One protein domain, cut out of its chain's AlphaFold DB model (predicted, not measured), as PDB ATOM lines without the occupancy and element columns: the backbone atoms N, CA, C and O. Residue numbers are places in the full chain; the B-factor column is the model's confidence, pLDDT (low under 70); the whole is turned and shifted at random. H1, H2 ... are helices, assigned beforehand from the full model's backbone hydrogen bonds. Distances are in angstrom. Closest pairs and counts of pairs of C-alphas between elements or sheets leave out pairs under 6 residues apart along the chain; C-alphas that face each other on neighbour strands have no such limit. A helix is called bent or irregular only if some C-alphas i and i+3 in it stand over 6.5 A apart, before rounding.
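AT A GLANCE: This is residues 122 to 273 of the 275 residues of an uncharacterized protein of Blattella germanica (UniProt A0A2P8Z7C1). A loose, flat T-like frame of helices: H3 and H4 follow each other roughly in line as a long beam with H1 beside H3, and the arm H5b leaves H4 about perpendicular. H4 and H5a fold back as a hairpin at one end of the beam, while past the far end of H5b the chain turns back through residues 251 to 258 to short H6, which stays apart from H5b and touches no helix. The 152 printed residues hold six named helices, H1 to H6 in order, and no named strand: all helix. The radius of gyration of the C-alphas is 19.2 A, and the spans are 59 by 48 by 20 A.

IN THESE COORDINATES: H1, residues 122 to 145, begins at C-alpha 122 (121.600, 112.965, 99.202) and is 34.6 A long. H2 is residues 147 to 150. H3, residues 154 to 175, 29.9 A, is irregular: C-alphas 169 and 172 are 8.1 A apart. H4, residues 192 to 215, 35.4 A, is only just irregular, with C-alphas 211 and 214 6.6 A apart. H5, residues 219 to 250, was assigned as one helix by its hydrogen bonds but is bent, C-alphas 230 and 233 being 7.4 A apart; its arms are H5a, residues 219 to 230, 18.1 A, and H5b, residues 233 to 250, 25.5 A. H6, residues 259 to 264, ends at C-alpha 264 (151.731, 128.282, 87.101).

HOW THE PARTS SIT: H1 and H3 touch, closest at the C-alphas of Cys 144 and Thr 164, 5.1 A, at a shallow tilt of 31 degrees, opposite ways. H2 touches H3, closest at the C-alphas of Val 148 and Ile 161, 6.0 A. H3 and H4 are close but not clearly touching, 7.1 A between the C-alphas of Asn 174 and Thr 192. H1 and H4 are near each other. H4 and H5a, a hairpin, only just touch, with 3 pairs of C-alphas within 8 A, the closest those of Thr 205 and His 229, 7.2 A. H4 and H5b touch, closest at the C-alphas of Asn 201 and Gly 233, 5.0 A, about perpendicular at 82 degrees. H6 touches no helix. Each O i to N i+4 pair is within hydrogen-bond range in H5b and H6, against 17 of 20 in H1, 13 of 18 in H3, 18 of 20 in H4 and 6 of 8 in H5a; H2 is too short for such a pair.

THE WHOLE: The C-alphas farthest apart, of Pro 154 and Gln 217, are 60.8 A apart. The printed part has no cut, and the link from H3 to H4, 16 residues, is long. Residues 210 to 224, 238 to 244 and 249 to 258 stand free. The mean pLDDT of the printed part is 70.2; residues 122 to 131, 205 to 238, 248 and 250 to 273 are under 70.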
ATOM      1  N   CYS A 122     121.625 111.761 100.047       47.56
ATOM      2  CA  CYS A 122     121.600 112.965  99.202       47.56
ATOM      3  C   CYS A 122     121.497 114.254 100.039       47.56
ATOM      4  O   CYS A 122     122.077 115.282  99.694       47.56
ATOM      5  N   ILE A 123     120.817 114.183 101.188       49.22
ATOM      6  CA  ILE A 123     120.649 115.308 102.116       49.22
ATOM      7  C   ILE A 123     121.980 115.639 102.815       49.22
ATOM      8  O   ILE A 123     122.248 116.808 103.072       49.22
ATOM      9  N   GLN A 124     122.866 114.665 103.077       48.44
ATOM     10  CA  GLN A 124     124.175 114.948 103.690       48.44
ATOM     11  C   GLN A 124     125.103 115.796 102.803       48.44
ATOM     12  O   GLN A 124     125.749 116.698 103.332       48.44
ATOM     13  N   GLY A 125     125.123 115.581 101.481       52.22
ATOM     14  CA  GLY A 125     125.899 116.423 100.555       52.22
ATOM     15  C   GLY A 125     125.392 117.869 100.518       52.22
ATOM     16  O   GLY A 125     126.166 118.813 100.676       52.22
ATOM     17  N   ILE A 126     124.066 118.041 100.438       52.25
ATOM     18  CA  ILE A 126     123.401 119.353 100.535       52.25
ATOM     19  C   ILE A 126     123.737 120.044 101.868       52.25
ATOM     20  O   ILE A 126     123.920 121.256 101.902       52.25
ATOM     21  N   ARG A 127     123.876 119.281 102.962       52.41
ATOM     22  CA  ARG A 127     124.137 119.808 104.312       52.41
ATOM     23  C   ARG A 127     125.547 120.388 104.489       52.41
ATOM     24  O   ARG A 127     125.705 121.319 105.274       52.41
ATOM     25  N   VAL A 128     126.553 119.881 103.768       56.53
ATOM     26  CA  VAL A 128     127.918 120.455 103.762       56.53
ATOM     27  C   VAL A 128     127.936 121.766 102.972       56.53
ATOM     28  O   VAL A 128     128.368 122.793 103.502       56.53
ATOM     29  N   LEU A 129     127.368 121.756 101.760       59.19
ATOM     30  CA  LEU A 129     127.155 122.955 100.940       59.19
ATOM     31  C   LEU A 129     126.387 124.042 101.715       59.19
ATOM     32  O   LEU A 129     126.827 125.185 101.780       59.19
ATOM     33  N   SER A 130     125.304 123.691 102.414       58.78
ATOM     34  CA  SER A 130     124.497 124.665 103.163       58.78
ATOM     35  C   SER A 130     125.194 125.304 104.372       58.78
ATOM     36  O   SER A 130     124.658 126.260 104.919       58.78
ATOM     37  N   ILE A 131     126.339 124.778 104.829       66.38
ATOM     38  CA  ILE A 131     127.076 125.312 105.990       66.38
ATOM     39  C   ILE A 131     128.282 126.147 105.546       66.38
ATOM     40  O   ILE A 131     128.475 127.250 106.052       66.38
ATOM     41  N   LEU A 132     129.077 125.652 104.592       73.94
ATOM     42  CA  LEU A 132     130.284 126.343 104.119       73.94
ATOM     43  C   LEU A 132     129.969 127.467 103.125       73.94
ATOM     44  O   LEU A 132     130.533 128.557 103.235       73.94
ATOM     45  N   THR A 133     129.047 127.242 102.188       80.00
ATOM     46  CA  THR A 133     128.736 128.215 101.135       80.00
ATOM     47  C   THR A 133     128.176 129.549 101.646       80.00
ATOM     48  O   THR A 133     128.636 130.560 101.126       80.00
ATOM     49  N   PRO A 134     127.280 129.659 102.655       82.12
ATOM     50  CA  PRO A 134     126.831 130.978 103.121       82.12
ATOM     51  C   PRO A 134     127.940 131.789 103.810       82.12
ATOM     52  O   PRO A 134     128.015 132.999 103.612       82.12
ATOM     53  N   ALA A 135     128.833 131.145 104.570       85.75
ATOM     54  CA  ALA A 135     129.978 131.825 105.183       85.75
ATOM     55  C   ALA A 135     130.983 132.305 104.121       85.75
ATOM     56  O   ALA A 135     131.493 133.423 104.188       85.75
ATOM     57  N   TYR A 136     131.220 131.483 103.100       88.62
ATOM     58  CA  TYR A 136     132.087 131.823 101.977       88.62
ATOM     59  C   TYR A 136     131.482 132.906 101.066       88.62
ATOM     60  O   TYR A 136     132.183 133.828 100.657       88.62
ATOM     61  N   ALA A 137     130.168 132.869 100.830       88.44
ATOM     62  CA  ALA A 137     129.439 133.914 100.119       88.44
ATOM     63  C   ALA A 137     129.490 135.259 100.854       88.44
ATOM     64  O   ALA A 137     129.667 136.292 100.215       88.44
ATOM     65  N   LEU A 138     129.401 135.248 102.189       90.88
ATOM     66  CA  LEU A 138     129.591 136.445 103.003       90.88
ATOM     67  C   LEU A 138     131.022 136.994 102.872       90.88
ATOM     68  O   LEU A 138     131.184 138.193 102.672       90.88
ATOM     69  N   MET A 139     132.048 136.136 102.908       91.00
ATOM     70  CA  MET A 139     133.441 136.551 102.676       91.00
ATOM     71  C   MET A 139     133.642 137.183 101.292       91.00
ATOM     72  O   MET A 139     134.279 138.228 101.190       91.00
ATOM     73  N   ILE A 140     133.059 136.598 100.240       91.75
ATOM     74  CA  ILE A 140     133.090 137.157  98.880       91.75
ATOM     75  C   ILE A 140     132.344 138.497  98.825       91.75
ATOM     76  O   ILE A 140     132.868 139.457  98.274       91.75
ATOM     77  N   ALA A 141     131.162 138.612  99.439       91.88
ATOM     78  CA  ALA A 141     130.403 139.863  99.474       91.88
ATOM     79  C   ALA A 141     131.164 140.990 100.196       91.88
ATOM     80  O   ALA A 141     131.176 142.128  99.721       91.88
ATOM     81  N   ILE A 142     131.843 140.672 101.303       91.19
ATOM     82  CA  ILE A 142     132.731 141.593 102.027       91.19
ATOM     83  C   ILE A 142     133.932 141.974 101.141       91.19
ATOM     84  O   ILE A 142     134.253 143.159 101.054       91.19
ATOM     85  N   GLY A 143     134.531 141.021 100.420       88.56
ATOM     86  CA  GLY A 143     135.584 141.266  99.422       88.56
ATOM     87  C   GLY A 143     135.150 142.193  98.281       88.56
ATOM     88  O   GLY A 143     135.880 143.106  97.920       88.56
ATOM     89  N   CYS A 144     133.927 142.036  97.770       90.38
ATOM     90  CA  CYS A 144     133.369 142.884  96.712       90.38
ATOM     91  C   CYS A 144     133.036 144.320  97.151       90.38
ATOM     92  O   CYS A 144     132.855 145.174  96.283       90.38
ATOM     93  N   SER A 145     132.857 144.585  98.452       89.06
ATOM     94  CA  SER A 145     132.246 145.837  98.935       89.06
ATOM     95  C   SER A 145     133.017 146.534 100.052       89.06
ATOM     96  O   SER A 145     133.336 147.713  99.937       89.06
ATOM     97  N   TRP A 146     133.329 145.826 101.135       86.94
ATOM     98  CA  TRP A 146     133.886 146.420 102.348       86.94
ATOM     99  C   TRP A 146     135.414 146.496 102.335       86.94
ATOM    100  O   TRP A 146     135.982 147.352 103.010       86.94
ATOM    101  N   PHE A 147     136.085 145.631 101.562       84.62
ATOM    102  CA  PHE A 147     137.550 145.547 101.546       84.62
ATOM    103  C   PHE A 147     138.234 146.871 101.198       84.62
ATOM    104  O   PHE A 147     139.224 147.212 101.833       84.62
ATOM    105  N   VAL A 148     137.671 147.679 100.295       84.94
ATOM    106  CA  VAL A 148     138.223 149.002  99.942       84.94
ATOM    107  C   VAL A 148     138.343 149.928 101.161       84.94
ATOM    108  O   VAL A 148     139.275 150.723 101.226       84.94
ATOM    109  N   HIS A 149     137.451 149.797 102.150       86.31
ATOM    110  CA  HIS A 149     137.331 150.709 103.293       86.31
ATOM    111  C   HIS A 149     138.142 150.310 104.538       86.31
ATOM    112  O   HIS A 149     138.137 151.058 105.513       86.31
ATOM    113  N   PHE A 150     138.826 149.157 104.556       85.81
ATOM    114  CA  PHE A 150     139.570 148.710 105.750       85.81
ATOM    115  C   PHE A 150     140.956 149.355 105.936       85.81
ATOM    116  O   PHE A 150     141.593 149.114 106.961       85.81
ATOM    117  N   GLY A 151     141.435 150.167 104.992       83.00
ATOM    118  CA  GLY A 151     142.761 150.770 105.080       83.00
ATOM    119  C   GLY A 151     143.004 151.874 104.057       83.00
ATOM    120  O   GLY A 151     142.286 152.009 103.070       83.00
ATOM    121  N   GLU A 152     144.053 152.653 104.302       81.00
ATOM    122  CA  GLU A 152     144.529 153.717 103.420       81.00
ATOM    123  C   GLU A 152     146.050 153.584 103.270       81.00
ATOM    124  O   GLU A 152     146.774 153.416 104.253       81.00
ATOM    125  N   GLY A 153     146.559 153.633 102.037       85.06
ATOM    126  CA  GLY A 153     147.996 153.570 101.770       85.06
ATOM    127  C   GLY A 153     148.340 153.214 100.320       85.06
ATOM    128  O   GLY A 153     147.506 152.659  99.605       85.06
ATOM    129  N   PRO A 154     149.579 153.480  99.867       81.44
ATOM    130  CA  PRO A 154     149.978 153.260  98.473       81.44
ATOM    131  C   PRO A 154     149.925 151.779  98.066       81.44
ATOM    132  O   PRO A 154     149.466 151.453  96.978       81.44
ATOM    133  N   MET A 155     150.307 150.866  98.965       82.38
ATOM    134  CA  MET A 155     150.195 149.415  98.740       82.38
ATOM    135  C   MET A 155     148.735 148.929  98.753       82.38
ATOM    136  O   MET A 155     148.403 147.953  98.090       82.38
ATOM    137  N   TRP A 156     147.849 149.608  99.492       82.75
ATOM    138  CA  TRP A 156     146.429 149.250  99.571       82.75
ATOM    139  C   TRP A 156     145.727 149.430  98.221       82.75
ATOM    140  O   TRP A 156     144.903 148.607  97.828       82.75
ATOM    141  N   PHE A 157     146.106 150.479  97.486       78.81
ATOM    142  CA  PHE A 157     145.572 150.765  96.158       78.81
ATOM    143  C   PHE A 157     145.931 149.674  95.136       78.81
ATOM    144  O   PHE A 157     145.061 149.223  94.399       78.81
ATOM    145  N   GLU A 158     147.186 149.213  95.117       82.69
ATOM    146  CA  GLU A 158     147.642 148.195  94.155       82.69
ATOM    147  C   GLU A 158     147.092 146.793  94.449       82.69
ATOM    148  O   GLU A 158     146.671 146.094  93.529       82.69
ATOM    149  N   PHE A 159     147.055 146.374  95.718       83.00
ATOM    150  CA  PHE A 159     146.583 145.030  96.072       83.00
ATOM    151  C   PHE A 159     145.059 144.972  96.254       83.00
ATOM    152  O   PHE A 159     144.374 144.263  95.519       83.00
ATOM    153  N   VAL A 160     144.500 145.741  97.193       86.88
ATOM    154  CA  VAL A 160     143.111 145.547  97.655       86.88
ATOM    155  C   VAL A 160     142.077 146.088  96.669       86.88
ATOM    156  O   VAL A 160     141.038 145.460  96.457       86.88
ATOM    157  N   ILE A 161     142.339 147.231  96.028       85.44
ATOM    158  CA  ILE A 161     141.403 147.788  95.034       85.44
ATOM    159  C   ILE A 161     141.423 146.957  93.746       85.44
ATOM    160  O   ILE A 161     140.383 146.837  93.094       85.44
ATOM    161  N   LYS A 162     142.563 146.344  93.397       87.44
ATOM    162  CA  LYS A 162     142.627 145.374  92.301       87.44
ATOM    163  C   LYS A 162     141.840 144.104  92.644       87.44
ATOM    164  O   LYS A 162     140.885 143.811  91.932       87.44
ATOM    165  N   GLU A 163     142.144 143.434  93.761       88.31
ATOM    166  CA  GLU A 163     141.404 142.235  94.203       88.31
ATOM    167  C   GLU A 163     139.890 142.498  94.299       88.31
ATOM    168  O   GLU A 163     139.090 141.685  93.839       88.31
ATOM    169  N   THR A 164     139.466 143.665  94.800       90.75
ATOM    170  CA  THR A 164     138.035 144.022  94.856       90.75
ATOM    171  C   THR A 164     137.401 144.106  93.461       90.75
ATOM    172  O   THR A 164     136.289 143.612  93.273       90.75
ATOM    173  N   LYS A 165     138.075 144.710  92.470       90.81
ATOM    174  CA  LYS A 165     137.570 144.802  91.085       90.81
ATOM    175  C   LYS A 165     137.494 143.430  90.421       90.81
ATOM    176  O   LYS A 165     136.455 143.084  89.857       90.81
ATOM    177  N   ASP A 166     138.559 142.643  90.543       90.56
ATOM    178  CA  ASP A 166     138.636 141.286  89.998       90.56
ATOM    179  C   ASP A 166     137.546 140.408  90.649       90.56
ATOM    180  O   ASP A 166     136.831 139.664  89.973       90.56
ATOM    181  N   CYS A 167     137.302 140.581  91.953       91.19
ATOM    182  CA  CYS A 167     136.210 139.911  92.648       91.19
ATOM    183  C   CYS A 167     134.814 140.369  92.186       91.19
ATOM    184  O   CYS A 167     133.950 139.524  91.945       91.19
ATOM    185  N   GLN A 168     134.581 141.669  91.983       91.88
ATOM    186  CA  GLN A 168     133.310 142.175  91.442       91.88
ATOM    187  C   GLN A 168     132.981 141.591  90.056       91.88
ATOM    188  O   GLN A 168     131.801 141.452  89.727       91.88
ATOM    189  N   HIS A 169     133.985 141.186  89.269       92.25
ATOM    190  CA  HIS A 169     133.772 140.488  87.999       92.25
ATOM    191  C   HIS A 169     133.617 138.959  88.164       92.25
ATOM    192  O   HIS A 169     132.746 138.350  87.534       92.25
ATOM    193  N   HIS A 170     134.406 138.331  89.046       90.19
ATOM    194  CA  HIS A 170     134.552 136.868  89.144       90.19
ATOM    195  C   HIS A 170     133.907 136.208  90.388       90.19
ATOM    196  O   HIS A 170     134.097 135.010  90.625       90.19
ATOM    197  N   TRP A 171     133.123 136.935  91.194       91.31
ATOM    198  CA  TRP A 171     132.491 136.428  92.431       91.31
ATOM    199  C   TRP A 171     131.671 135.142  92.230       91.31
ATOM    200  O   TRP A 171     131.743 134.217  93.041       91.31
ATOM    201  N   TRP A 172     130.923 135.049  91.127       89.75
ATOM    202  CA  TRP A 172     130.039 133.917  90.827       89.75
ATOM    203  C   TRP A 172     130.814 132.616  90.567       89.75
ATOM    204  O   TRP A 172     130.372 131.538  90.953       89.75
ATOM    205  N   ILE A 173     132.014 132.718  89.991       90.81
ATOM    206  CA  ILE A 173     132.926 131.591  89.734       90.81
ATOM    207  C   ILE A 173     133.492 131.056  91.048       90.81
ATOM    208  O   ILE A 173     133.616 129.844  91.236       90.81
ATOM    209  N   ASN A 174     133.795 131.969  91.973       89.88
ATOM    210  CA  ASN A 174     134.260 131.628  93.309       89.88
ATOM    211  C   ASN A 174     133.150 130.919  94.097       89.88
ATOM    212  O   ASN A 174     133.431 129.872  94.669       89.88
ATOM    213  N   LEU A 175     131.892 131.385  94.045       88.69
ATOM    214  CA  LEU A 175     130.743 130.694  94.663       88.69
ATOM    215  C   LEU A 175     130.493 129.279  94.121       88.69
ATOM    216  O   LEU A 175     130.038 128.413  94.866       88.69
ATOM    217  N   LEU A 176     130.785 129.041  92.841       88.06
ATOM    218  CA  LEU A 176     130.714 127.714  92.223       88.06
ATOM    219  C   LEU A 176     131.955 126.847  92.508       88.06
ATOM    220  O   LEU A 176     131.995 125.697  92.075       88.06
ATOM    221  N   TYR A 177     132.954 127.374  93.227       87.50
ATOM    222  CA  TYR A 177     134.248 126.734  93.494       87.50
ATOM    223  C   TYR A 177     135.003 126.332  92.207       87.50
ATOM    224  O   TYR A 177     135.686 125.307  92.161       87.50
ATOM    225  N   LEU A 178     134.882 127.134  91.141       88.25
ATOM    226  CA  LEU A 178     135.510 126.900  89.826       88.25
ATOM    227  C   LEU A 178     136.715 127.822  89.543       88.25
ATOM    228  O   LEU A 178     137.335 127.733  88.484       88.25
ATOM    229  N   ASN A 179     137.089 128.667  90.502       89.31
ATOM    230  CA  ASN A 179     138.188 129.642  90.438       89.31
ATOM    231  C   ASN A 179     139.594 129.026  90.260       89.31
ATOM    232  O   ASN A 179     140.525 129.737  89.905       89.31
ATOM    233  N   ASN A 180     139.755 127.710  90.439       88.62
ATOM    234  CA  ASN A 180     141.001 127.007  90.088       88.62
ATOM    235  C   ASN A 180     141.122 126.684  88.585       88.62
ATOM    236  O   ASN A 180     142.182 126.249  88.142       88.62
ATOM    237  N   TYR A 181     140.046 126.850  87.807       86.94
ATOM    238  CA  TYR A 181     140.008 126.543  86.371       86.94
ATOM    239  C   TYR A 181     139.764 127.778  85.498       86.94
ATOM    240  O   TYR A 181     140.258 127.833  84.374       86.94
ATOM    241  N   PHE A 182     139.027 128.768  86.006       86.00
ATOM    242  CA  PHE A 182     138.715 130.011  85.300       86.00
ATOM    243  C   PHE A 182     139.300 131.207  86.055       86.00
ATOM    244  O   PHE A 182     139.171 131.274  87.275       86.00
ATOM    245  N   TYR A 183     139.898 132.151  85.319       84.62
ATOM    246  CA  TYR A 183     140.487 133.396  85.844       84.62
ATOM    247  C   TYR A 183     141.548 133.178  86.939       84.62
ATOM    248  O   TYR A 183     141.624 133.909  87.921       84.62
ATOM    249  N   VAL A 184     142.404 132.168  86.742       85.06
ATOM    250  CA  VAL A 184     143.489 131.794  87.672       85.06
ATOM    251  C   VAL A 184     144.503 132.933  87.884       85.06
ATOM    252  O   VAL A 184     145.078 133.046  88.963       85.06
ATOM    253  N   ASP A 185     144.693 133.791  86.878       85.56
ATOM    254  CA  ASP A 185     145.570 134.969  86.938       85.56
ATOM    255  C   ASP A 185     144.926 136.193  87.633       85.56
ATOM    256  O   ASP A 185     145.635 137.135  87.989       85.56
ATOM    257  N   GLU A 186     143.602 136.181  87.848       87.81
ATOM    258  CA  GLU A 186     142.794 137.296  88.388       87.81
ATOM    259  C   GLU A 186     141.810 136.799  89.483       87.81
ATOM    260  O   GLU A 186     140.582 136.850  89.313       87.81
ATOM    261  N   PRO A 187     142.322 136.248  90.606       86.06
ATOM    262  CA  PRO A 187     141.498 135.674  91.668       86.06
ATOM    263  C   PRO A 187     140.775 136.743  92.508       86.06
ATOM    264  O   PRO A 187     141.345 137.770  92.853       86.06
ATOM    265  N   CYS A 188     139.537 136.448  92.929       88.69
ATOM    266  CA  CYS A 188     138.722 137.334  93.780       88.69
ATOM    267  C   CYS A 188     139.343 137.598  95.172       88.69
ATOM    268  O   CYS A 188     139.381 138.740  95.611       88.69
ATOM    269  N   LEU A 189     139.800 136.553  95.879       88.06
ATOM    270  CA  LEU A 189     140.679 136.697  97.049       88.06
ATOM    271  C   LEU A 189     141.748 135.605  97.012       88.06
ATOM    272  O   LEU A 189     141.435 134.444  96.738       88.06
ATOM    273  N   LEU A 190     142.980 135.927  97.406       85.81
ATOM    274  CA  LEU A 190     144.094 134.971  97.413       85.81
ATOM    275  C   LEU A 190     143.831 133.659  98.185       85.81
ATOM    276  O   LEU A 190     144.417 132.631  97.862       85.81
ATOM    277  N   HIS A 191     142.959 133.638  99.196       84.12
ATOM    278  CA  HIS A 191     142.691 132.422  99.981       84.12
ATOM    279  C   HIS A 191     141.627 131.484  99.372       84.12
ATOM    280  O   HIS A 191     141.446 130.371  99.871       84.12
ATOM    281  N   THR A 192     140.928 131.879  98.299       88.12
ATOM    282  CA  THR A 192     139.799 131.093  97.757       88.12
ATOM    283  C   THR A 192     140.208 129.813  97.025       88.12
ATOM    284  O   THR A 192     139.414 128.870  96.969       88.12
ATOM    285  N   TRP A 193     141.432 129.730  96.486       87.25
ATOM    286  CA  TRP A 193     141.889 128.558  95.716       87.25
ATOM    287  C   TRP A 193     141.889 127.271  96.552       87.25
ATOM    288  O   TRP A 193     141.550 126.196  96.049       87.25
ATOM    289  N   TYR A 194     142.219 127.378  97.845       82.88
ATOM    290  CA  TYR A 194     142.269 126.236  98.758       82.88
ATOM    291  C   TYR A 194     140.865 125.687  99.027       82.88
ATOM    292  O   TYR A 194     140.641 124.482  98.925       82.88
ATOM    293  N   LEU A 195     139.901 126.577  99.291       85.50
ATOM    294  CA  LEU A 195     138.498 126.211  99.504       85.50
ATOM    295  C   LEU A 195     137.903 125.522  98.267       85.50
ATOM    296  O   LEU A 195     137.163 124.547  98.387       85.50
ATOM    297  N   ALA A 196     138.267 125.997  97.075       86.69
ATOM    298  CA  ALA A 196     137.868 125.383  95.815       86.69
ATOM    299  C   ALA A 196     138.532 124.023  95.575       86.69
ATOM    300  O   ALA A 196     137.855 123.084  95.160       86.69
ATOM    301  N   ALA A 197     139.822 123.880  95.891       84.44
ATOM    302  CA  ALA A 197     140.530 122.609  95.766       84.44
ATOM    303  C   ALA A 197     139.947 121.541  96.707       84.44
ATOM    304  O   ALA A 197     139.781 120.390  96.307       84.44
ATOM    305  N   ASP A 198     139.592 121.918  97.938       82.38
ATOM    306  CA  ASP A 198     138.964 121.020  98.910       82.38
ATOM    307  C   ASP A 198     137.567 120.563  98.450       82.38
ATOM    308  O   ASP A 198     137.275 119.366  98.419       82.38
ATOM    309  N   PHE A 199     136.736 121.488  97.957       80.81
ATOM    310  CA  PHE A 199     135.420 121.161  97.397       80.81
ATOM    311  C   PHE A 199     135.498 120.257  96.151       80.81
ATOM    312  O   PHE A 199     134.734 119.297  96.018       80.81
ATOM    313  N   GLN A 200     136.456 120.509  95.255       83.31
ATOM    314  CA  GLN A 200     136.712 119.667  94.080       83.31
ATOM    315  C   GLN A 200     137.158 118.256  94.494       83.31
ATOM    316  O   GLN A 200     136.623 117.259  94.000       83.31
ATOM    317  N   ASN A 201     138.074 118.155  95.462       76.94
ATOM    318  CA  ASN A 201     138.515 116.886  96.040       76.94
ATOM    319  C   ASN A 201     137.371 116.123  96.727       76.94
ATOM    320  O   ASN A 201     137.295 114.896  96.606       76.94
ATOM    321  N   TYR A 202     136.457 116.822  97.404       73.38
ATOM    322  CA  TYR A 202     135.254 116.231  97.987       73.38
ATOM    323  C   TYR A 202     134.357 115.598  96.910       73.38
ATOM    324  O   TYR A 202     133.967 114.439  97.057       73.38
ATOM    325  N   ILE A 203     134.101 116.295  95.793       74.56
ATOM    326  CA  ILE A 203     133.328 115.753  94.658       74.56
ATOM    327  C   ILE A 203     134.007 114.516  94.059       74.56
ATOM    328  O   ILE A 203     133.352 113.489  93.880       74.56
ATOM    329  N   VAL A 204     135.315 114.576  93.779       75.62
ATOM    330  CA  VAL A 204     136.065 113.430  93.231       75.62
ATOM    331  C   VAL A 204     135.986 112.232  94.178       75.62
ATOM    332  O   VAL A 204     135.675 111.120  93.748       75.62
ATOM    333  N   THR A 205     136.189 112.460  95.478       67.94
ATOM    334  CA  THR A 205     136.102 111.405  96.494       67.94
ATOM    335  C   THR A 205     134.688 110.824  96.568       67.94
ATOM    336  O   THR A 205     134.547 109.611  96.675       67.94
ATOM    337  N   LEU A 206     133.638 111.648  96.455       66.50
ATOM    338  CA  LEU A 206     132.237 111.212  96.434       66.50
ATOM    339  C   LEU A 206     131.905 110.353  95.202       66.50
ATOM    340  O   LEU A 206     131.226 109.336  95.336       66.50
ATOM    341  N   LEU A 207     132.405 110.714  94.017       68.69
ATOM    342  CA  LEU A 207     132.208 109.941  92.783       68.69
ATOM    343  C   LEU A 207     132.893 108.570  92.858       68.69
ATOM    344  O   LEU A 207     132.255 107.550  92.594       68.69
ATOM    345  N   VAL A 208     134.157 108.535  93.297       68.88
ATOM    346  CA  VAL A 208     134.889 107.288  93.584       68.88
ATOM    347  C   VAL A 208     134.148 106.452  94.636       68.88
ATOM    348  O   VAL A 208     134.075 105.230  94.534       68.88
ATOM    349  N   LEU A 209     133.522 107.092  95.624       60.09
ATOM    350  CA  LEU A 209     132.718 106.398  96.625       60.09
ATOM    351  C   LEU A 209     131.490 105.709  96.035       60.09
ATOM    352  O   LEU A 209     131.111 104.630  96.481       60.09
ATOM    353  N   ILE A 210     130.813 106.352  95.085       62.66
ATOM    354  CA  ILE A 210     129.595 105.816  94.474       62.66
ATOM    355  C   ILE A 210     129.934 104.570  93.648       62.66
ATOM    356  O   ILE A 210     129.195 103.590  93.725       62.66
ATOM    357  N   THR A 211     131.081 104.548  92.958       63.09
ATOM    358  CA  THR A 211     131.547 103.344  92.249       63.09
ATOM    359  C   THR A 211     131.983 102.234  93.214       63.09
ATOM    360  O   THR A 211     131.639 101.073  93.001       63.09
ATOM    361  N   ILE A 212     132.651 102.571  94.325       61.84
ATOM    362  CA  ILE A 212     133.056 101.605  95.365       61.84
ATOM    363  C   ILE A 212     131.869 101.132  96.230       61.84
ATOM    364  O   ILE A 212     131.930 100.050  96.811       61.84
ATOM    365  N   ASN A 213     130.756 101.874  96.303       51.69
ATOM    366  CA  ASN A 213     129.618 101.570  97.187       51.69
ATOM    367  C   ASN A 213     128.966 100.202  96.920       51.69
ATOM    368  O   ASN A 213     128.357  99.642  97.829       51.69
ATOM    369  N   HIS A 214     129.149  99.627  95.726       54.69
ATOM    370  CA  HIS A 214     128.783  98.236  95.427       54.69
ATOM    371  C   HIS A 214     129.466  97.199  96.346       54.69
ATOM    372  O   HIS A 214     128.982  96.076  96.456       54.69
ATOM    373  N   LEU A 215     130.553  97.576  97.029       47.81
ATOM    374  CA  LEU A 215     131.308  96.766  97.991       47.81
ATOM    375  C   LEU A 215     131.057  97.181  99.461       47.81
ATOM    376  O   LEU A 215     131.545  96.528 100.379       47.81
ATOM    377  N   ALA A 216     130.317  98.268  99.716       51.25
ATOM    378  CA  ALA A 216     130.323  98.994 100.996       51.25
ATOM    379  C   ALA A 216     129.137  98.675 101.937       51.25
ATOM    380  O   ALA A 216     128.615  99.557 102.626       51.25
ATOM    381  N   GLN A 217     128.713  97.410 101.992       55.75
ATOM    382  CA  GLN A 217     127.587  96.952 102.826       55.75
ATOM    383  C   GLN A 217     127.895  96.979 104.347       55.75
ATOM    384  O   GLN A 217     126.986  96.849 105.169       55.75
ATOM    385  N   ASP A 218     129.162  97.142 104.749       50.94
ATOM    386  CA  ASP A 218     129.612  96.981 106.137       50.94
ATOM    387  C   ASP A 218     129.515  98.276 106.983       50.94
ATOM    388  O   ASP A 218     129.983  99.357 106.608       50.94
ATOM    389  N   ARG A 219     128.943  98.167 108.192       51.78
ATOM    390  CA  ARG A 219     128.802  99.284 109.150       51.78
ATOM    391  C   ARG A 219     130.136  99.816 109.661       51.78
ATOM    392  O   ARG A 219     130.197 100.986 110.055       51.78
ATOM    393  N   THR A 220     131.161  98.969 109.713       50.09
ATOM    394  CA  THR A 220     132.488  99.336 110.225       50.09
ATOM    395  C   THR A 220     133.216 100.207 109.207       50.09
ATOM    396  O   THR A 220     133.740 101.263 109.568       50.09
ATOM    397  N   TYR A 221     133.118  99.830 107.925       49.81
ATOM    398  CA  TYR A 221     133.596 100.614 106.789       49.81
ATOM    399  C   TYR A 221     133.028 102.035 106.844       49.81
ATOM    400  O   TYR A 221     133.790 102.987 106.965       49.81
ATOM    401  N   GLN A 222     131.698 102.191 106.912       52.69
ATOM    402  CA  GLN A 222     131.060 103.516 106.961       52.69
ATOM    403  C   GLN A 222     131.567 104.419 108.099       52.69
ATOM    404  O   GLN A 222     131.665 105.629 107.914       52.69
ATOM    405  N   ARG A 223     131.896 103.873 109.280       47.31
ATOM    406  CA  ARG A 223     132.318 104.695 110.430       47.31
ATOM    407  C   ARG A 223     133.746 105.221 110.284       47.31
ATOM    408  O   ARG A 223     133.971 106.395 110.563       47.31
ATOM    409  N   SER A 224     134.682 104.382 109.846       47.09
ATOM    410  CA  SER A 224     136.066 104.803 109.586       47.09
ATOM    411  C   SER A 224     136.157 105.685 108.340       47.09
ATOM    412  O   SER A 224     136.912 106.656 108.304       47.09
ATOM    413  N   TYR A 225     135.338 105.378 107.334       49.88
ATOM    414  CA  TYR A 225     135.365 106.034 106.038       49.88
ATOM    415  C   TYR A 225     134.823 107.473 106.076       49.88
ATOM    416  O   TYR A 225     135.369 108.319 105.382       49.88
ATOM    417  N   ILE A 226     133.840 107.803 106.929       53.62
ATOM    418  CA  ILE A 226     133.364 109.195 107.111       53.62
ATOM    419  C   ILE A 226     134.476 110.124 107.631       53.62
ATOM    420  O   ILE A 226     134.585 111.260 107.178       53.62
ATOM    421  N   THR A 227     135.325 109.657 108.551       44.06
ATOM    422  CA  THR A 227     136.458 110.459 109.051       44.06
ATOM    423  C   THR A 227     137.589 110.526 108.030       44.06
ATOM    424  O   THR A 227     138.214 111.573 107.882       44.06
ATOM    425  N   PHE A 228     137.835 109.436 107.292       46.06
ATOM    426  CA  PHE A 228     138.810 109.442 106.201       46.06
ATOM    427  C   PHE A 228     138.383 110.420 105.097       46.06
ATOM    428  O   PHE A 228     139.195 111.218 104.656       46.06
ATOM    429  N   HIS A 229     137.099 110.429 104.721       49.94
ATOM    430  CA  HIS A 229     136.497 111.240 103.656       49.94
ATOM    431  C   HIS A 229     136.920 112.713 103.646       49.94
ATOM    432  O   HIS A 229     137.279 113.221 102.588       49.94
ATOM    433  N   ASN A 230     136.898 113.375 104.808       51.19
ATOM    434  CA  ASN A 230     137.195 114.806 104.918       51.19
ATOM    435  C   ASN A 230     138.681 115.138 104.686       51.19
ATOM    436  O   ASN A 230     138.992 116.281 104.387       51.19
ATOM    437  N   ASN A 231     139.585 114.157 104.793       55.09
ATOM    438  CA  ASN A 231     141.023 114.331 104.540       55.09
ATOM    439  C   ASN A 231     141.546 113.438 103.391       55.09
ATOM    440  O   ASN A 231     142.709 113.526 103.007       55.09
ATOM    441  N   ALA A 232     140.718 112.550 102.834       57.56
ATOM    442  CA  ALA A 232     141.135 111.549 101.854       57.56
ATOM    443  C   ALA A 232     141.683 112.204 100.585       57.56
ATOM    444  O   ALA A 232     142.730 111.800 100.089       57.56
ATOM    445  N   GLY A 233     140.996 113.240 100.093       60.31
ATOM    446  CA  GLY A 233     141.396 113.969  98.895       60.31
ATOM    447  C   GLY A 233     142.792 114.580  99.013       60.31
ATOM    448  O   GLY A 233     143.616 114.381  98.124       60.31
ATOM    449  N   SER A 234     143.105 115.240 100.133       59.03
ATOM    450  CA  SER A 234     144.432 115.828 100.360       59.03
ATOM    451  C   SER A 234     145.524 114.763 100.531       59.03
ATOM    452  O   SER A 234     146.605 114.919  99.962       59.03
ATOM    453  N   TYR A 235     145.241 113.638 101.203       62.59
ATOM    454  CA  TYR A 235     146.185 112.514 101.283       62.59
ATOM    455  C   TYR A 235     146.442 111.843  99.926       62.59
ATOM    456  O   TYR A 235     147.600 111.614  99.574       62.59
ATOM    457  N   PHE A 236     145.402 111.546  99.140       67.81
ATOM    458  CA  PHE A 236     145.559 110.905  97.831       67.81
ATOM    459  C   PHE A 236     146.214 111.838  96.808       67.81
ATOM    460  O   PHE A 236     147.132 111.409  96.112       67.81
ATOM    461  N   MET A 237     145.827 113.118  96.760       66.88
ATOM    462  CA  MET A 237     146.495 114.111  95.911       66.88
ATOM    463  C   MET A 237     147.968 114.274  96.295       66.88
ATOM    464  O   MET A 237     148.822 114.267  95.411       66.88
ATOM    465  N   GLY A 238     148.285 114.335  97.594       66.81
ATOM    466  CA  GLY A 238     149.664 114.378  98.086       66.81
ATOM    467  C   GLY A 238     150.478 113.136  97.706       66.81
ATOM    468  O   GLY A 238     151.614 113.262  97.249       66.81
ATOM    469  N   ALA A 239     149.893 111.938  97.819       71.25
ATOM    470  CA  ALA A 239     150.541 110.687  97.425       71.25
ATOM    471  C   ALA A 239     150.783 110.601  95.906       71.25
ATOM    472  O   ALA A 239     151.870 110.208  95.480       71.25
ATOM    473  N   ILE A 240     149.812 111.020  95.086       74.19
ATOM    474  CA  ILE A 240     149.936 111.060  93.621       74.19
ATOM    475  C   ILE A 240     151.002 112.080  93.201       74.19
ATOM    476  O   ILE A 240     151.897 111.732  92.433       74.19
ATOM    477  N   PHE A 241     150.975 113.304  93.742       71.19
ATOM    478  CA  PHE A 241     152.016 114.306  93.479       71.19
ATOM    479  C   PHE A 241     153.400 113.820  93.920       71.19
ATOM    480  O   PHE A 241     154.367 113.990  93.179       71.19
ATOM    481  N   GLY A 242     153.502 113.169  95.082       72.50
ATOM    482  CA  GLY A 242     154.744 112.572  95.575       72.50
ATOM    483  C   GLY A 242     155.289 111.485  94.644       72.50
ATOM    484  O   GLY A 242     156.475 111.504  94.313       72.50
ATOM    485  N   TYR A 243     154.430 110.585  94.159       75.00
ATOM    486  CA  TYR A 243     154.796 109.536  93.204       75.00
ATOM    487  C   TYR A 243     155.231 110.111  91.846       75.00
ATOM    488  O   TYR A 243     156.284 109.743  91.321       75.00
ATOM    489  N   VAL A 244     154.471 111.066  91.298       71.62
ATOM    490  CA  VAL A 244     154.805 111.750  90.037       71.62
ATOM    491  C   VAL A 244     156.126 112.511  90.165       71.62
ATOM    492  O   VAL A 244     156.985 112.396  89.290       71.62
ATOM    493  N   TYR A 245     156.340 113.233  91.268       73.69
ATOM    494  CA  TYR A 245     157.594 113.933  91.548       73.69
ATOM    495  C   TYR A 245     158.777 112.961  91.657       73.69
ATOM    496  O   TYR A 245     159.817 113.186  91.037       73.69
ATOM    497  N   TYR A 246     158.611 111.849  92.378       74.19
ATOM    498  CA  TYR A 246     159.633 110.812  92.529       74.19
ATOM    499  C   TYR A 246     160.022 110.176  91.183       74.19
ATOM    500  O   TYR A 246     161.205 110.154  90.838       74.19
ATOM    501  N   ASN A 247     159.044 109.762  90.373       71.00
ATOM    502  CA  ASN A 247     159.291 109.214  89.035       71.00
ATOM    503  C   ASN A 247     159.912 110.249  88.085       71.00
ATOM    504  O   ASN A 247     160.795 109.915  87.293       71.00
ATOM    505  N   THR A 248     159.509 111.519  88.173       67.62
ATOM    506  CA  THR A 248     160.083 112.582  87.331       67.62
ATOM    507  C   THR A 248     161.523 112.913  87.746       67.62
ATOM    508  O   THR A 248     162.363 113.204  86.898       67.62
ATOM    509  N   ARG A 249     161.853 112.786  89.040       70.69
ATOM    510  CA  ARG A 249     163.232 112.876  89.544       70.69
ATOM    511  C   ARG A 249     164.087 111.698  89.067       70.69
ATOM    512  O   ARG A 249     165.217 111.922  88.644       70.69
ATOM    513  N   LEU A 250     163.558 110.471  89.115       68.50
ATOM    514  CA  LEU A 250     164.259 109.259  88.667       68.50
ATOM    515  C   LEU A 250     164.523 109.236  87.158       68.50
ATOM    516  O   LEU A 250     165.590 108.811  86.731       68.50
ATOM    517  N   THR A 251     163.575 109.708  86.348       66.56
ATOM    518  CA  THR A 251     163.710 109.724  84.879       66.56
ATOM    519  C   THR A 251     164.618 110.845  84.358       66.56
ATOM    520  O   THR A 251     164.913 110.883  83.167       66.56
ATOM    521  N   GLY A 252     165.087 111.760  85.219       57.34
ATOM    522  CA  GLY A 252     166.098 112.775  84.887       57.34
ATOM    523  C   GLY A 252     165.667 113.839  83.867       57.34
ATOM    524  O   GLY A 252     166.468 114.703  83.495       57.34
ATOM    525  N   VAL A 253     164.412 113.814  83.407       58.00
ATOM    526  CA  VAL A 253     163.930 114.696  82.341       58.00
ATOM    527  C   VAL A 253     163.788 116.123  82.873       58.00
ATOM    528  O   VAL A 253     162.945 116.414  83.721       58.00
ATOM    529  N   LYS A 254     164.585 117.054  82.331       52.16
ATOM    530  CA  LYS A 254     164.542 118.495  82.652       52.16
ATOM    531  C   LYS A 254     163.274 119.188  82.115       52.16
ATOM    532  O   LYS A 254     163.360 120.181  81.392       52.16
ATOM    533  N   HIS A 255     162.081 118.752  82.519       56.06
ATOM    534  CA  HIS A 255     160.812 119.416  82.199       56.06
ATOM    535  C   HIS A 255     160.555 120.681  83.040       56.06
ATOM    536  O   HIS A 255     159.446 120.922  83.520       56.06
ATOM    537  N   LYS A 256     161.552 121.581  83.095       51.31
ATOM    538  CA  LYS A 256     161.397 122.950  83.619       51.31
ATOM    539  C   LYS A 256     160.254 123.725  82.944       51.31
ATOM    540  O   LYS A 256     159.778 124.677  83.532       51.31
ATOM    541  N   LYS A 257     159.813 123.337  81.737       49.50
ATOM    542  CA  LYS A 257     158.722 124.002  80.997       49.50
ATOM    543  C   LYS A 257     157.323 123.402  81.187       49.50
ATOM    544  O   LYS A 257     156.363 124.125  80.968       49.50
ATOM    545  N   ILE A 258     157.184 122.124  81.556       48.56
ATOM    546  CA  ILE A 258     155.854 121.507  81.768       48.56
ATOM    547  C   ILE A 258     155.466 121.620  83.239       48.56
ATOM    548  O   ILE A 258     154.396 122.132  83.539       48.56
ATOM    549  N   ILE A 259     156.379 121.271  84.151       47.91
ATOM    550  CA  ILE A 259     156.154 121.414  85.595       47.91
ATOM    551  C   ILE A 259     155.926 122.884  85.962       47.91
ATOM    552  O   ILE A 259     155.024 123.163  86.738       47.91
ATOM    553  N   ALA A 260     156.655 123.831  85.353       45.31
ATOM    554  CA  ALA A 260     156.371 125.256  85.535       45.31
ATOM    555  C   ALA A 260     154.998 125.668  84.989       45.31
ATOM    556  O   ALA A 260     154.382 126.546  85.563       45.31
ATOM    557  N   LYS A 261     154.476 125.019  83.938       42.81
ATOM    558  CA  LYS A 261     153.138 125.319  83.407       42.81
ATOM    559  C   LYS A 261     152.027 124.785  84.317       42.81
ATOM    560  O   LYS A 261     151.003 125.438  84.463       42.81
ATOM    561  N   THR A 262     152.244 123.630  84.952       42.41
ATOM    562  CA  THR A 262     151.308 123.037  85.925       42.41
ATOM    563  C   THR A 262     151.403 123.693  87.314       42.41
ATOM    564  O   THR A 262     150.394 123.786  88.007       42.41
ATOM    565  N   LEU A 263     152.586 124.189  87.705       40.69
ATOM    566  CA  LEU A 263     152.802 125.035  88.892       40.69
ATOM    567  C   LEU A 263     152.448 126.513  88.667       40.69
ATOM    568  O   LEU A 263     152.261 127.220  89.646       40.69
ATOM    569  N   ASP A 264     152.337 126.983  87.423       39.94
ATOM    570  CA  ASP A 264     151.731 128.282  87.101       39.94
ATOM    571  C   ASP A 264     150.207 128.217  87.250       39.94
ATOM    572  O   ASP A 264     149.604 129.132  87.798       39.94
ATOM    573  N   SER A 265     149.577 127.122  86.803       42.31
ATOM    574  CA  SER A 265     148.128 126.912  86.957       42.31
ATOM    575  C   SER A 265     147.700 126.518  88.377       42.31
ATOM    576  O   SER A 265     146.516 126.561  88.692       42.31
ATOM    577  N   ALA A 266     148.639 126.134  89.245       45.31
ATOM    578  CA  ALA A 266     148.408 126.047  90.682       45.31
ATOM    579  C   ALA A 266     148.912 127.348  91.323       45.31
ATOM    580  O   ALA A 266     150.117 127.514  91.475       45.31
ATOM    581  N   ALA A 267     148.000 128.246  91.712       44.84
ATOM    582  CA  ALA A 267     148.230 129.662  92.062       44.84
ATOM    583  C   ALA A 267     149.282 129.993  93.161       44.84
ATOM    584  O   ALA A 267     149.445 131.150  93.544       44.84
ATOM    585  N   LEU A 268     150.018 129.009  93.678       46.75
ATOM    586  CA  LEU A 268     150.986 129.141  94.763       46.75
ATOM    587  C   LEU A 268     152.329 129.778  94.349       46.75
ATOM    588  O   LEU A 268     152.995 130.366  95.196       46.75
ATOM    589  N   PHE A 269     152.771 129.643  93.088       36.19
ATOM    590  CA  PHE A 269     154.156 129.992  92.713       36.19
ATOM    591  C   PHE A 269     154.352 131.387  92.098       36.19
ATOM    592  O   PHE A 269     155.444 131.946  92.222       36.19
ATOM    593  N   ARG A 270     153.321 131.997  91.492       40.38
ATOM    594  CA  ARG A 270     153.443 133.350  90.908       40.38
ATOM    595  C   ARG A 270     153.627 134.443  91.970       40.38
ATOM    596  O   ARG A 270     154.397 135.368  91.742       40.38
ATOM    597  N   PHE A 271     153.048 134.270  93.161       40.56
ATOM    598  CA  PHE A 271     153.182 135.214  94.285       40.56
ATOM    599  C   PHE A 271     154.591 135.261  94.914       40.56
ATOM    600  O   PHE A 271     154.937 136.229  95.584       40.56
ATOM    601  N   ILE A 272     155.416 134.225  94.715       39.25
ATOM    602  CA  ILE A 272     156.786 134.157  95.258       39.25
ATOM    603  C   ILE A 272     157.791 134.869  94.337       39.25
ATOM    604  O   ILE A 272     158.858 135.278  94.792       39.25
ATOM    605  N   ASN A 273     157.466 135.021  93.048       28.36
ATOM    606  CA  ASN A 273     158.429 135.404  92.012       28.36
ATOM    607  C   ASN A 273     158.243 136.830  91.458       28.36
ATOM    608  O   ASN A 273     158.905 137.196  90.490       28.36
TER     609      ASN A 273